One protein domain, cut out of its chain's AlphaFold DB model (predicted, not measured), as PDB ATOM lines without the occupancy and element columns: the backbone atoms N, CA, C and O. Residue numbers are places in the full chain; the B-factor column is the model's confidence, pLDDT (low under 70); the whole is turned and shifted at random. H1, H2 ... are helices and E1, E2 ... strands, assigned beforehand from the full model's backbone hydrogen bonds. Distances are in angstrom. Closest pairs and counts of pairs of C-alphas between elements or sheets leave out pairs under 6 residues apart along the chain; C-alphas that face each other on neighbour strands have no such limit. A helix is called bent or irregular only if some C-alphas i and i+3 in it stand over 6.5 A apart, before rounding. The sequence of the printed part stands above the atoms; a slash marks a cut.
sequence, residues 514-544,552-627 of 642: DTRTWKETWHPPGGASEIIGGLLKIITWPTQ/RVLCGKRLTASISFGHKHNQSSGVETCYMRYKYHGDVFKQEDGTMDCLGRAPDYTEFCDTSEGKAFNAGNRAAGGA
ATOM      1  N   ASP A 514       8.822  39.732 -17.682       65.75
ATOM      2  CA  ASP A 514       9.844  39.111 -16.812       65.75
ATOM      3  C   ASP A 514      10.758  38.133 -17.562       65.75
ATOM      4  O   ASP A 514      11.862  37.808 -17.116       65.75
ATOM      5  N   THR A 515      10.308  37.614 -18.706       62.25
ATOM      6  CA  THR A 515      11.074  36.626 -19.459       62.25
ATOM      7  C   THR A 515      12.260  37.302 -20.145       62.25
ATOM      8  O   THR A 515      12.129  37.960 -21.181       62.25
ATOM      9  N   ARG A 516      13.466  37.064 -19.608       56.69
ATOM     10  CA  ARG A 516      14.726  37.176 -20.358       56.69
ATOM     11  C   ARG A 516      14.727  36.125 -21.472       56.69
ATOM     12  O   ARG A 516      15.402  35.103 -21.377       56.69
ATOM     13  N   THR A 517      13.926  36.332 -22.515       50.03
ATOM     14  CA  THR A 517      13.876  35.406 -23.645       50.03
ATOM     15  C   THR A 517      15.227  35.411 -24.342       50.03
ATOM     16  O   THR A 517      15.721  36.469 -24.744       50.03
ATOM     17  N   TRP A 518      15.802  34.219 -24.442       50.25
ATOM     18  CA  TRP A 518      17.090  33.910 -25.043       50.25
ATOM     19  C   TRP A 518      17.314  34.642 -26.368       50.25
ATOM     20  O   TRP A 518      16.428  34.681 -27.217       50.25
ATOM     21  N   LYS A 519      18.535  35.137 -26.593       51.66
ATOM     22  CA  LYS A 519      18.970  35.488 -27.949       51.66
ATOM     23  C   LYS A 519      19.218  34.194 -28.721       51.66
ATOM     24  O   LYS A 519      20.345  33.692 -28.724       51.66
ATOM     25  N   GLU A 520      18.194  33.655 -29.385       54.81
ATOM     26  CA  GLU A 520      18.435  32.665 -30.438       54.81
ATOM     27  C   GLU A 520      19.314  33.331 -31.501       54.81
ATOM     28  O   GLU A 520      18.907  34.284 -32.167       54.81
ATOM     29  N   THR A 521      20.563  32.871 -31.582       55.34
ATOM     30  CA  THR A 521      21.616  33.506 -32.377       55.34
ATOM     31  C   THR A 521      22.016  32.565 -33.502       55.34
ATOM     32  O   THR A 521      22.491  31.454 -33.260       55.34
ATOM     33  N   TRP A 522      21.788  32.998 -34.741       57.19
ATOM     34  CA  TRP A 522      21.976  32.155 -35.922       57.19
ATOM     35  C   TRP A 522      23.355  32.385 -36.555       57.19
ATOM     36  O   TRP A 522      23.619  33.456 -37.104       57.19
ATOM     37  N   HIS A 523      24.223  31.369 -36.521       55.59
ATOM     38  CA  HIS A 523      25.589  31.425 -37.064       55.59
ATOM     39  C   HIS A 523      25.699  30.731 -38.429       55.59
ATOM     40  O   HIS A 523      25.204  29.609 -38.562       55.59
ATOM     41  N   PRO A 524      26.346  31.350 -39.443       50.84
ATOM     42  CA  PRO A 524      26.471  30.792 -40.792       50.84
ATOM     43  C   PRO A 524      27.141  29.404 -40.798       50.84
ATOM     44  O   PRO A 524      28.016  29.150 -39.966       50.84
ATOM     45  N   PRO A 525      26.784  28.508 -41.744       46.34
ATOM     46  CA  PRO A 525      27.416  27.194 -41.850       46.34
ATOM     47  C   PRO A 525      28.940  27.320 -41.987       46.34
ATOM     48  O   PRO A 525      29.421  28.017 -42.880       46.34
ATOM     49  N   GLY A 526      29.687  26.650 -41.106       50.00
ATOM     50  CA  GLY A 526      31.156  26.682 -41.076       50.00
ATOM     51  C   GLY A 526      31.785  27.730 -40.146       50.00
ATOM     52  O   GLY A 526      33.009  27.774 -40.052       50.00
ATOM     53  N   GLY A 527      31.001  28.548 -39.437       46.44
ATOM     54  CA  GLY A 527      31.526  29.382 -38.351       46.44
ATOM     55  C   GLY A 527      31.879  28.542 -37.119       46.44
ATOM     56  O   GLY A 527      31.028  27.810 -36.617       46.44
ATOM     57  N   ALA A 528      33.114  28.650 -36.619       41.94
ATOM     58  CA  ALA A 528      33.511  28.013 -35.366       41.94
ATOM     59  C   ALA A 528      32.794  28.676 -34.177       41.94
ATOM     60  O   ALA A 528      32.896  29.887 -33.983       41.94
ATOM     61  N   SER A 529      32.073  27.882 -33.386       46.12
ATOM     62  CA  SER A 529      31.411  28.329 -32.160       46.12
ATOM     63  C   SER A 529      32.245  27.954 -30.935       46.12
ATOM     64  O   SER A 529      32.261  26.787 -30.540       46.12
ATOM     65  N   GLU A 530      32.896  28.930 -30.305       39.34
ATOM     66  CA  GLU A 530      33.419  28.756 -28.947       39.34
ATOM     67  C   GLU A 530      32.277  28.906 -27.935       39.34
ATOM     68  O   GLU A 530      31.583  29.923 -27.898       39.34
ATOM     69  N   ILE A 531      32.061  27.874 -27.119       40.59
ATOM     70  CA  ILE A 531      31.047  27.892 -26.065       40.59
ATOM     71  C   ILE A 531      31.679  28.482 -24.805       40.59
ATOM     72  O   ILE A 531      32.388  27.789 -24.077       40.59
ATOM     73  N   ILE A 532      31.374  29.746 -24.516       37.22
ATOM     74  CA  ILE A 532      31.693  30.373 -23.231       37.22
ATOM     75  C   ILE A 532      30.397  30.487 -22.415       37.22
ATOM     76  O   ILE A 532      29.477  31.211 -22.785       37.22
ATOM     77  N   GLY A 533      30.318  29.767 -21.292       39.22
ATOM     78  CA  GLY A 533      29.346  30.050 -20.225       39.22
ATOM     79  C   GLY A 533      27.916  29.502 -20.364       39.22
ATOM     80  O   GLY A 533      27.062  29.906 -19.585       39.22
ATOM     81  N   GLY A 534      27.621  28.591 -21.299       33.94
ATOM     82  CA  GLY A 534      26.416  27.735 -21.233       33.94
ATOM     83  C   GLY A 534      25.033  28.397 -21.400       33.94
ATOM     84  O   GLY A 534      24.028  27.741 -21.147       33.94
ATOM     85  N   LEU A 535      24.955  29.661 -21.836       41.75
ATOM     86  CA  LEU A 535      23.709  30.455 -21.883       41.75
ATOM     87  C   LEU A 535      23.209  30.800 -23.306       41.75
ATOM     88  O   LEU A 535      22.427  31.736 -23.478       41.75
ATOM     89  N   LEU A 536      23.643  30.070 -24.341       41.38
ATOM     90  CA  LEU A 536      23.307  30.367 -25.741       41.38
ATOM     91  C   LEU A 536      22.721  29.148 -26.470       41.38
ATOM     92  O   LEU A 536      23.382  28.120 -26.606       41.38
ATOM     93  N   LYS A 537      21.504  29.281 -27.012       38.62
ATOM     94  CA  LYS A 537      20.919  28.297 -27.934       38.62
ATOM     95  C   LYS A 537      21.350  28.633 -29.364       38.62
ATOM     96  O   LYS A 537      20.783  29.518 -30.004       38.62
ATOM     97  N   ILE A 538      22.376  27.936 -29.842       44.88
ATOM     98  CA  ILE A 538      22.878  28.067 -31.214       44.88
ATOM     99  C   ILE A 538      21.959  27.291 -32.156       44.88
ATOM    100  O   ILE A 538      21.774  26.087 -31.993       44.88
ATOM    101  N   ILE A 539      21.426  27.975 -33.169       46.38
ATOM    102  CA  ILE A 539      20.745  27.337 -34.298       46.38
ATOM    103  C   ILE A 539      21.612  27.556 -35.537       46.38
ATOM    104  O   ILE A 539      21.839  28.685 -35.977       46.38
ATOM    105  N   THR A 540      22.136  26.467 -36.095       45.12
ATOM    106  CA  THR A 540      22.789  26.481 -37.405       45.12
ATOM    107  C   THR A 540      21.740  26.695 -38.492       45.12
ATOM    108  O   THR A 540      20.660  26.106 -38.449       45.12
ATOM    109  N   TRP A 541      22.044  27.537 -39.488       44.56
ATOM    110  CA  TRP A 541      21.125  27.750 -40.613       44.56
ATOM    111  C   TRP A 541      20.777  26.411 -41.278       44.56
ATOM    112  O   TRP A 541      21.692  25.611 -41.503       44.56
ATOM    113  N   PRO A 542      19.508  26.187 -41.677       42.62
ATOM    114  CA  PRO A 542      19.137  24.999 -42.429       42.62
ATOM    115  C   PRO A 542      20.002  24.911 -43.690       42.62
ATOM    116  O   PRO A 542      20.063  25.835 -44.505       42.62
ATOM    117  N   THR A 543      20.704  23.789 -43.832       40.72
ATOM    118  CA  THR A 543      21.775  23.574 -44.817       40.72
ATOM    119  C   THR A 543      21.288  23.457 -46.266       40.72
ATOM    120  O   THR A 543      22.101  23.309 -47.173       40.72
ATOM    121  N   GLN A 544      19.980  23.581 -46.513       39.16
ATOM    122  CA  GLN A 544      19.343  23.423 -47.824       39.16
ATOM    123  C   GLN A 544      18.967  24.756 -48.494       39.16
ATOM    124  O   GLN A 544      17.844  24.951 -48.946       39.16
ATOM    125  N   ARG A 552      23.049  37.358 -48.531       61.03
ATOM    126  CA  ARG A 552      21.842  37.173 -47.722       61.03
ATOM    127  C   ARG A 552      21.440  38.539 -47.157       61.03
ATOM    128  O   ARG A 552      22.232  39.188 -46.471       61.03
ATOM    129  N   VAL A 553      20.245  38.988 -47.519       59.19
ATOM    130  CA  VAL A 553      19.656  40.268 -47.120       59.19
ATOM    131  C   VAL A 553      18.322  39.965 -46.455       59.19
ATOM    132  O   VAL A 553      17.523  39.216 -47.010       59.19
ATOM    133  N   LEU A 554      18.082  40.549 -45.284       65.25
ATOM    134  CA  LEU A 554      16.824  40.434 -44.552       65.25
ATOM    135  C   LEU A 554      16.346  41.853 -44.234       65.25
ATOM    136  O   LEU A 554      17.116  42.669 -43.726       65.25
ATOM    137  N   CYS A 555      15.121  42.175 -44.649       63.78
ATOM    138  CA  CYS A 555      14.550  43.529 -44.607       63.78
ATOM    139  C   CYS A 555      15.505  44.628 -45.128       63.78
ATOM    140  O   CYS A 555      15.730  45.646 -44.476       63.78
ATOM    141  N   GLY A 556      16.145  44.394 -46.279       61.66
ATOM    142  CA  GLY A 556      17.083  45.341 -46.898       61.66
ATOM    143  C   GLY A 556      18.465  45.449 -46.231       61.66
ATOM    144  O   GLY A 556      19.377  46.017 -46.831       61.66
ATOM    145  N   LYS A 557      18.678  44.864 -45.044       59.56
ATOM    146  CA  LYS A 557      19.980  44.849 -44.357       59.56
ATOM    147  C   LYS A 557      20.784  43.605 -44.750       59.56
ATOM    148  O   LYS A 557      20.265  42.490 -44.764       59.56
ATOM    149  N   ARG A 558      22.071  43.785 -45.067       63.22
ATOM    150  CA  ARG A 558      23.012  42.676 -45.315       63.22
ATOM    151  C   ARG A 558      23.254  41.935 -44.003       63.22
ATOM    152  O   ARG A 558      23.634  42.565 -43.021       63.22
ATOM    153  N   LEU A 559      23.052  40.620 -43.999       60.50
ATOM    154  CA  LEU A 559      23.174  39.824 -42.780       60.50
ATOM    155  C   LEU A 559      24.622  39.780 -42.275       60.50
ATOM    156  O   LEU A 559      25.559  39.540 -43.042       60.50
ATOM    157  N   THR A 560      24.773  40.023 -40.977       60.81
ATOM    158  CA  THR A 560      26.012  39.913 -40.198       60.81
ATOM    159  C   THR A 560      26.331  38.454 -39.846       60.81
ATOM    160  O   THR A 560      25.559  37.544 -40.143       60.81
ATOM    161  N   ALA A 561      27.484  38.207 -39.210       60.00
ATOM    162  CA  ALA A 561      27.904  36.864 -38.771       60.00
ATOM    163  C   ALA A 561      27.011  36.246 -37.668       60.00
ATOM    164  O   ALA A 561      27.134  35.061 -37.351       60.00
ATOM    165  N   SER A 562      26.119  37.052 -37.098       60.34
ATOM    166  CA  SER A 562      25.068  36.682 -36.160       60.34
ATOM    167  C   SER A 562      23.830  37.550 -36.412       60.34
ATOM    168  O   SER A 562      23.940  38.675 -36.908       60.34
ATOM    169  N   ILE A 563      22.659  37.010 -36.074       66.56
ATOM    170  CA  ILE A 563      21.361  37.698 -36.018       66.56
ATOM    171  C   ILE A 563      20.684  37.214 -34.742       66.56
ATOM    172  O   ILE A 563      20.662  36.002 -34.510       66.56
ATOM    173  N   SER A 564      20.143  38.130 -33.944       70.62
ATOM    174  CA  SER A 564      19.323  37.806 -32.779       70.62
ATOM    175  C   SER A 564      17.834  37.815 -33.129       70.62
ATOM    176  O   SER A 564      17.341  38.741 -33.777       70.62
ATOM    177  N   PHE A 565      17.113  36.784 -32.695       73.62
ATOM    178  CA  PHE A 565      15.663  36.698 -32.853       73.62
ATOM    179  C   PHE A 565      14.975  37.147 -31.565       73.62
ATOM    180  O   PHE A 565      15.296  36.666 -30.479       73.62
ATOM    181  N   GLY A 566      14.035  38.078 -31.698       75.00
ATOM    182  CA  GLY A 566      13.205  38.555 -30.606       75.00
ATOM    183  C   GLY A 566      11.925  37.735 -30.473       75.00
ATOM    184  O   GLY A 566      11.370  37.244 -31.457       75.00
ATOM    185  N   HIS A 567      11.447  37.612 -29.238       79.19
ATOM    186  CA  HIS A 567      10.212  36.915 -28.896       79.19
ATOM    187  C   HIS A 567       9.093  37.917 -28.589       79.19
ATOM    188  O   HIS A 567       9.361  39.022 -28.116       79.19
ATOM    189  N   LYS A 568       7.837  37.514 -28.813       84.38
ATOM    190  CA  LYS A 568       6.673  38.291 -28.373       84.38
ATOM    191  C   LYS A 568       6.556  38.309 -26.844       84.38
ATOM    192  O   LYS A 568       6.960  37.358 -26.175       84.38
ATOM    193  N   HIS A 569       5.985  39.386 -26.312       85.62
ATOM    194  CA  HIS A 569       5.619  39.595 -24.905       85.62
ATOM    195  C   HIS A 569       6.785  39.578 -23.886       85.62
ATOM    196  O   HIS A 569       6.564  39.477 -22.676       85.62
ATOM    197  N   ASN A 570       8.025  39.726 -24.370       84.12
ATOM    198  CA  ASN A 570       9.254  39.874 -23.582       84.12
ATOM    199  C   ASN A 570       9.556  41.343 -23.182       84.12
ATOM    200  O   ASN A 570       8.774  42.256 -23.451       84.12
ATOM    201  N   GLN A 571      10.741  41.590 -22.613       85.38
ATOM    202  CA  GLN A 571      11.232  42.911 -22.176       85.38
ATOM    203  C   GLN A 571      11.291  44.018 -23.260       85.38
ATOM    204  O   GLN A 571      11.353  45.195 -22.908       85.38
ATOM    205  N   SER A 572      11.241  43.690 -24.559       85.69
ATOM    206  CA  SER A 572      11.178  44.660 -25.676       85.69
ATOM    207  C   SER A 572       9.757  44.977 -26.172       85.69
ATOM    208  O   SER A 572       9.602  45.742 -27.132       85.69
ATOM    209  N   SER A 573       8.728  44.407 -25.549       89.56
ATOM    210  CA  SER A 573       7.315  44.545 -25.947       89.56
ATOM    211  C   SER A 573       6.701  45.873 -25.501       89.56
ATOM    212  O   SER A 573       7.377  46.703 -24.897       89.56
ATOM    213  N   GLY A 574       5.418  46.089 -25.793       91.88
ATOM    214  CA  GLY A 574       4.649  47.258 -25.366       91.88
ATOM    215  C   GLY A 574       5.109  48.562 -26.015       91.88
ATOM    216  O   GLY A 574       5.630  48.581 -27.132       91.88
ATOM    217  N   VAL A 575       4.897  49.670 -25.309       92.88
ATOM    218  CA  VAL A 575       5.210  51.028 -25.774       92.88
ATOM    219  C   VAL A 575       6.724  51.243 -25.915       92.88
ATOM    220  O   VAL A 575       7.475  51.085 -24.954       92.88
ATOM    221  N   GLU A 576       7.182  51.618 -27.113       88.56
ATOM    222  CA  GLU A 576       8.613  51.690 -27.443       88.56
ATOM    223  C   GLU A 576       9.407  52.768 -26.696       88.56
ATOM    224  O   GLU A 576      10.586  52.559 -26.402       88.56
ATOM    225  N   THR A 577       8.739  53.883 -26.411       91.81
ATOM    226  CA  THR A 577       9.189  55.092 -25.706       91.81
ATOM    227  C   THR A 577       9.209  54.946 -24.182       91.81
ATOM    228  O   THR A 577       9.660  55.861 -23.491       91.81
ATOM    229  N   CYS A 578       8.745  53.815 -23.639       94.19
ATOM    230  CA  CYS A 578       8.708  53.591 -22.197       94.19
ATOM    231  C   CYS A 578      10.109  53.343 -21.624       94.19
ATOM    232  O   CYS A 578      10.820  52.472 -22.129       94.19
ATOM    233  N   TYR A 579      10.475  54.012 -20.525       94.38
ATOM    234  CA  TYR A 579      11.736  53.731 -19.825       94.38
ATOM    235  C   TYR A 579      11.833  52.271 -19.346       94.38
ATOM    236  O   TYR A 579      12.916  51.700 -19.415       94.38
ATOM    237  N   MET A 580      10.728  51.619 -18.957       94.06
ATOM    238  CA  MET A 580      10.724  50.219 -18.477       94.06
ATOM    239  C   MET A 580      10.821  49.154 -19.585       94.06
ATOM    240  O   MET A 580      10.725  47.951 -19.318       94.06
ATOM    241  N   ARG A 581      11.007  49.570 -20.840       89.69
ATOM    242  CA  ARG A 581      11.215  48.680 -21.984       89.69
ATOM    243  C   ARG A 581      12.699  48.588 -22.323       89.69
ATOM    244  O   ARG A 581      13.363  49.602 -22.498       89.69
ATOM    245  N   TYR A 582      13.206  47.385 -22.563       83.62
ATOM    246  CA  TYR A 582      14.552  47.205 -23.110       83.62
ATOM    247  C   TYR A 582      14.567  47.342 -24.640       83.62
ATOM    248  O   TYR A 582      13.853  46.636 -25.354       83.62
ATOM    249  N   LYS A 583      15.431  48.218 -25.171       72.94
ATOM    250  CA  LYS A 583      15.537  48.501 -26.619       72.94
ATOM    251  C   LYS A 583      15.937  47.308 -27.515       72.94
ATOM    252  O   LYS A 583      15.664  47.390 -28.710       72.94
ATOM    253  N   TYR A 584      16.577  46.238 -27.007       62.62
ATOM    254  CA  TYR A 584      17.347  45.300 -27.860       62.62
ATOM    255  C   TYR A 584      17.287  43.793 -27.498       62.62
ATOM    256  O   TYR A 584      18.310  43.198 -27.144       62.62
ATOM    257  N   HIS A 585      16.131  43.137 -27.672       62.09
ATOM    258  CA  HIS A 585      16.028  41.662 -27.597       62.09
ATOM    259  C   HIS A 585      15.958  40.927 -28.948       62.09
ATOM    260  O   HIS A 585      15.950  39.700 -28.952       62.09
ATOM    261  N   GLY A 586      15.956  41.631 -30.082       65.69
ATOM    262  CA  GLY A 586      16.001  40.997 -31.400       65.69
ATOM    263  C   GLY A 586      16.261  41.981 -32.536       65.69
ATOM    264  O   GLY A 586      15.728  43.088 -32.543       65.69
ATOM    265  N   ASP A 587      17.051  41.549 -33.517       70.75
ATOM    266  CA  ASP A 587      17.188  42.209 -34.818       70.75
ATOM    267  C   ASP A 587      15.964  41.933 -35.707       70.75
ATOM    268  O   ASP A 587      15.628  42.733 -36.588       70.75
ATOM    269  N   VAL A 588      15.310  40.786 -35.480       76.69
ATOM    270  CA  VAL A 588      14.170  40.276 -36.248       76.69
ATOM    271  C   VAL A 588      13.182  39.558 -35.328       76.69
ATOM    272  O   VAL A 588      13.587  38.878 -34.388       76.69
ATOM    273  N   PHE A 589      11.894  39.664 -35.627       78.88
ATOM    274  CA  PHE A 589      10.788  39.057 -34.893       78.88
ATOM    275  C   PHE A 589       9.950  38.211 -35.848       78.88
ATOM    276  O   PHE A 589       9.580  38.676 -36.927       78.88
ATOM    277  N   LYS A 590       9.650  36.971 -35.455       77.31
ATOM    278  CA  LYS A 590       8.783  36.078 -36.228       77.31
ATOM    279  C   LYS A 590       7.316  36.329 -35.872       77.31
ATOM    280  O   LYS A 590       6.956  36.307 -34.697       77.31
ATOM    281  N   GLN A 591       6.484  36.517 -36.890       79.88
ATOM    282  CA  GLN A 591       5.038  36.671 -36.768       79.88
ATOM    283  C   GLN A 591       4.306  35.319 -36.797       79.88
ATOM    284  O   GLN A 591       4.875  34.283 -37.151       79.88
ATOM    285  N   GLU A 592       3.031  35.331 -36.409       78.69
ATOM    286  CA  GLU A 592       2.170  34.136 -36.347       78.69
ATOM    287  C   GLU A 592       1.881  33.538 -37.730       78.69
ATOM    288  O   GLU A 592       1.851  32.319 -37.874       78.69
ATOM    289  N   ASP A 593       1.785  34.378 -38.764       78.50
ATOM    290  CA  ASP A 593       1.688  33.970 -40.175       78.50
ATOM    291  C   ASP A 593       3.020  33.447 -40.761       78.50
ATOM    292  O   ASP A 593       3.096  33.056 -41.925       78.50
ATOM    293  N   GLY A 594       4.088  33.427 -39.956       75.06
ATOM    294  CA  GLY A 594       5.430  33.015 -40.358       75.06
ATOM    295  C   GLY A 594       6.259  34.100 -41.048       75.06
ATOM    296  O   GLY A 594       7.412  33.823 -41.388       75.06
ATOM    297  N   THR A 595       5.731  35.315 -41.230       79.38
ATOM    298  CA  THR A 595       6.504  36.459 -41.739       79.38
ATOM    299  C   THR A 595       7.505  36.975 -40.697       79.38
ATOM    300  O   THR A 595       7.513  36.558 -39.536       79.38
ATOM    301  N   MET A 596       8.414  37.854 -41.127       79.06
ATOM    302  CA  MET A 596       9.528  38.344 -40.313       79.06
ATOM    303  C   MET A 596       9.565  39.876 -40.330       79.06
ATOM    304  O   MET A 596       9.803  40.474 -41.378       79.06
ATOM    305  N   ASP A 597       9.400  40.502 -39.165       76.81
ATOM    306  CA  ASP A 597       9.571  41.946 -38.976       76.81
ATOM    307  C   ASP A 597      10.991  42.244 -38.480       76.81
ATOM    308  O   ASP A 597      11.400  41.736 -37.437       76.81
ATOM    309  N   CYS A 598      11.754  43.086 -39.183       75.06
ATOM    310  CA  CYS A 598      13.077  43.518 -38.717       75.06
ATOM    311  C   CYS A 598      13.024  44.856 -37.990       75.06
ATOM    312  O   CYS A 598      12.317  45.771 -38.413       75.06
ATOM    313  N   LEU A 599      13.852  45.000 -36.954       70.06
ATOM    314  CA  LEU A 599      13.886  46.186 -36.108       70.06
ATOM    315  C   LEU A 599      14.187  47.463 -36.919       70.06
ATOM    316  O   LEU A 599      15.220  47.578 -37.604       70.06
ATOM    317  N   GLY A 600      13.288  48.442 -36.793       65.56
ATOM    318  CA  GLY A 600      13.533  49.833 -37.173       65.56
ATOM    319  C   GLY A 600      14.557  50.509 -36.252       65.56
ATOM    320  O   GLY A 600      15.177  49.878 -35.394       65.56
ATOM    321  N   ARG A 601      14.749  51.823 -36.409       69.19
ATOM    322  CA  ARG A 601      15.454  52.609 -35.387       69.19
ATOM    323  C   ARG A 601      14.497  52.792 -34.210       69.19
ATOM    324  O   ARG A 601      13.534  53.537 -34.350       69.19
ATOM    325  N   ALA A 602      14.771  52.133 -33.086       68.06
ATOM    326  CA  ALA A 602      13.994  52.334 -31.866       68.06
ATOM    327  C   ALA A 602      14.017  53.825 -31.458       68.06
ATOM    328  O   ALA A 602      15.090  54.441 -31.532       68.06
ATOM    329  N   PRO A 603      12.877  54.404 -31.039       80.19
ATOM    330  CA  PRO A 603      12.826  55.765 -30.523       80.19
ATOM    331  C   PRO A 603      13.602  55.878 -29.206       80.19
ATOM    332  O   PRO A 603      14.017  54.879 -28.607       80.19
ATOM    333  N   ASP A 604      13.816  57.106 -28.752       84.25
ATOM    334  CA  ASP A 604      14.363  57.359 -27.424       84.25
ATOM    335  C   ASP A 604      13.286  57.261 -26.341       84.25
ATOM    336  O   ASP A 604      12.094  57.339 -26.632       84.25
ATOM    337  N   TYR A 605      13.709  56.984 -25.107       89.62
ATOM    338  CA  TYR A 605      12.782  56.867 -23.986       89.62
ATOM    339  C   TYR A 605      12.307  58.261 -23.575       89.62
ATOM    340  O   TYR A 605      13.120  59.184 -23.496       89.62
ATOM    341  N   THR A 606      11.006  58.415 -23.336       91.75
ATOM    342  CA  THR A 606      10.385  59.717 -23.043       91.75
ATOM    343  C   THR A 606       9.282  59.667 -21.987       91.75
ATOM    344  O   THR A 606       8.826  60.723 -21.559       91.75
ATOM    345  N   GLU A 607       8.810  58.483 -21.585       94.75
ATOM    346  CA  GLU A 607       7.626  58.335 -20.725       94.75
ATOM    347  C   GLU A 607       7.655  57.050 -19.881       94.75
ATOM    348  O   GLU A 607       8.398  56.113 -20.177       94.75
ATOM    349  N   PHE A 608       6.779  56.963 -18.878       96.56
ATOM    350  CA  PHE A 608       6.279  55.682 -18.377       96.56
ATOM    351  C   PHE A 608       4.905  55.405 -18.993       96.56
ATOM    352  O   PHE A 608       4.006  56.248 -18.945       96.56
ATOM    353  N   CYS A 609       4.737  54.228 -19.596       95.12
ATOM    354  CA  CYS A 609       3.539  53.908 -20.368       95.12
ATOM    355  C   CYS A 609       2.277  53.770 -19.497       95.12
ATOM    356  O   CYS A 609       2.328  53.457 -18.310       95.12
ATOM    357  N   ASP A 610       1.118  53.978 -20.118       94.88
ATOM    358  CA  ASP A 610      -0.216  53.921 -19.510       94.88
ATOM    359  C   ASP A 610      -1.072  52.728 -19.975       94.88
ATOM    360  O   ASP A 610      -2.142  52.469 -19.412       94.88
ATOM    361  N   THR A 611      -0.566  51.997 -20.969       94.44
ATOM    362  CA  THR A 611      -1.127  50.780 -21.558       94.44
ATOM    363  C   THR A 611      -0.045  49.702 -21.682       94.44
ATOM    364  O   THR A 611       1.153  50.002 -21.752       94.44
ATOM    365  N   SER A 612      -0.457  48.436 -21.715       94.06
ATOM    366  CA  SER A 612       0.389  47.303 -22.103       94.06
ATOM    367  C   SER A 612       0.441  47.075 -23.610       94.06
ATOM    368  O   SER A 612       1.339  46.382 -24.089       94.06
ATOM    369  N   GLU A 613      -0.468  47.672 -24.377       94.19
ATOM    370  CA  GLU A 613      -0.508  47.517 -25.826       94.19
ATOM    371  C   GLU A 613       0.780  48.017 -26.491       94.19
ATOM    372  O   GLU A 613       1.402  49.007 -26.089       94.19
ATOM    373  N   GLY A 614       1.197  47.305 -27.537       89.44
ATOM    374  CA  GLY A 614       2.296  47.744 -28.379       89.44
ATOM    375  C   GLY A 614       1.909  49.012 -29.140       89.44
ATOM    376  O   GLY A 614       0.840  49.074 -29.742       89.44
ATOM    377  N   LYS A 615       2.791  50.014 -29.140       89.50
ATOM    378  CA  LYS A 615       2.677  51.210 -29.992       89.50
ATOM    379  C   LYS A 615       3.754  51.156 -31.087       89.50
ATOM    380  O   LYS A 615       4.732  50.422 -30.952       89.50
ATOM    381  N   ALA A 616       3.559  51.916 -32.168       86.25
ATOM    382  CA  ALA A 616       4.462  51.995 -33.324       86.25
ATOM    383  C   ALA A 616       4.851  50.615 -33.919       86.25
ATOM    384  O   ALA A 616       3.975  49.917 -34.423       86.25
ATOM    385  N   PHE A 617       6.122  50.205 -33.894       82.50
ATOM    386  CA  PHE A 617       6.606  48.928 -34.446       82.50
ATOM    387  C   PHE A 617       6.037  47.702 -33.710       82.50
ATOM    388  O   PHE A 617       5.892  46.643 -34.315       82.50
ATOM    389  N   ASN A 618       5.656  47.855 -32.437       86.81
ATOM    390  CA  ASN A 618       4.980  46.814 -31.655       86.81
ATOM    391  C   ASN A 618       3.440  46.811 -31.830       86.81
ATOM    392  O   ASN A 618       2.760  45.960 -31.251       86.81
ATOM    393  N   ALA A 619       2.861  47.760 -32.579       88.56
ATOM    394  CA  ALA A 619       1.408  47.878 -32.737       88.56
ATOM    395  C   ALA A 619       0.795  46.721 -33.539       88.56
ATOM    396  O   ALA A 619       1.448  46.107 -34.380       88.56
ATOM    397  N   GLY A 620      -0.480  46.415 -33.275       85.00
ATOM    398  CA  GLY A 620      -1.197  45.339 -33.971       85.00
ATOM    399  C   GLY A 620      -0.573  43.955 -33.762       85.00
ATOM    400  O   GLY A 620      -0.566  43.146 -34.684       85.00
ATOM    401  N   ASN A 621       0.003  43.703 -32.577       81.69
ATOM    402  CA  ASN A 621       0.715  42.463 -32.236       81.69
ATOM    403  C   ASN A 621       1.935  42.161 -33.145       81.69
ATOM    404  O   ASN A 621       2.382  41.018 -33.234       81.69
ATOM    405  N   ARG A 622       2.502  43.179 -33.807       83.25
ATOM    406  CA  ARG A 622       3.749  43.062 -34.581       83.25
ATOM    407  C   ARG A 622       4.980  43.081 -33.688       83.25
ATOM    408  O   ARG A 622       4.922  43.488 -32.533       83.25
ATOM    409  N   ALA A 623       6.112  42.667 -34.251       85.56
ATOM    410  CA  ALA A 623       7.403  42.625 -33.571       85.56
ATOM    411  C   ALA A 623       7.366  41.905 -32.205       85.56
ATOM    412  O   ALA A 623       7.114  40.701 -32.165       85.56
ATOM    413  N   ALA A 624       7.628  42.616 -31.102       86.44
ATOM    414  CA  ALA A 624       7.521  42.077 -29.747       86.44
ATOM    415  C   ALA A 624       6.071  42.110 -29.207       86.44
ATOM    416  O   ALA A 624       5.760  41.453 -28.217       86.44
ATOM    417  N   GLY A 625       5.161  42.828 -29.868       89.31
ATOM    418  CA  GLY A 625       3.743  42.906 -29.522       89.31
ATOM    419  C   GLY A 625       3.479  43.668 -28.223       89.31
ATOM    420  O   GLY A 625       4.272  44.508 -27.796       89.31
ATOM    421  N   GLY A 626       2.341  43.384 -27.585       91.69
ATOM    422  CA  GLY A 626       1.987  43.946 -26.276       91.69
ATOM    423  C   GLY A 626       2.862  43.409 -25.138       91.69
ATOM    424  O   GLY A 626       3.313  42.265 -25.171       91.69
ATOM    425  N   ALA A 627       3.107  44.238 -24.128       92.44
ATOM    426  CA  ALA A 627       3.802  43.879 -22.897       92.44
ATOM    427  C   ALA A 627       2.972  42.910 -22.040       92.44
ATOM    428  O   ALA A 627       1.771  43.109 -21.873       92.44
TER     429      ALA A 627
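AT A GLANCE: This is residues 514 to 544 and 552 to 627 of the 642 residues of an uncharacterized protein of hydrothermal vent metagenome (UniProt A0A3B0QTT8). This domain has little regular structure: long loops surround a small, strongly twisted sheet of five short strands, with loop 524 to 537 at one end and helix H1 among loops toward the other. Of 107 printed residues, 22 are in named elements, E1 E2 E3 E4 E5 H1 along the chain, class mixed. The mixed sheet runs E2 E1 E3 E4 E5. The whole is compact, radius of gyration of the C-alphas 14.9 A, spanning 46 by 31 by 24 A.

IN THESE COORDINATES: E1, residues 520 to 523, 9.8 A, begins at C-alpha 520 (18.435, 32.665, -30.438). E2 is residues 538 to 540, E3 564 to 566, E4 588 to 590, E5 596 to 598. H1, residues 616 to 621, 10.3 A, ends at C-alpha 621 (0.715, 42.463, -32.236); it is irregular, C-alphas 617 and 620 being 8.6 A apart.

HOW THE PARTS SIT: E2 and E1 are parallel, with no N and O within hydrogen-bond range. E1 and E3 are antiparallel (N 565 and O 520, 3.1 A). E3 and E4 are parallel, N 566 and O 588 at 2.8 A. E4 and E5 form an antiparallel hairpin, N 589 and O 597 at 2.8 A. H1 is not on the sheet; 0 of 2 O i to N i+4 and 1 of 3 O i to N i+3 pairs are within range.

THE WHOLE: The farthest C-alphas, Gly 526 and Asp 610, are 46.8 A apart. Residues 545 to 551 are cut out, a gap of 14.0 A between C-alphas 544 and 552. Links E1 to E2, E3 to E4 and E5 to H1 are long. In the model 49 printed residues are under pLDDT 70, among them 514 to 544.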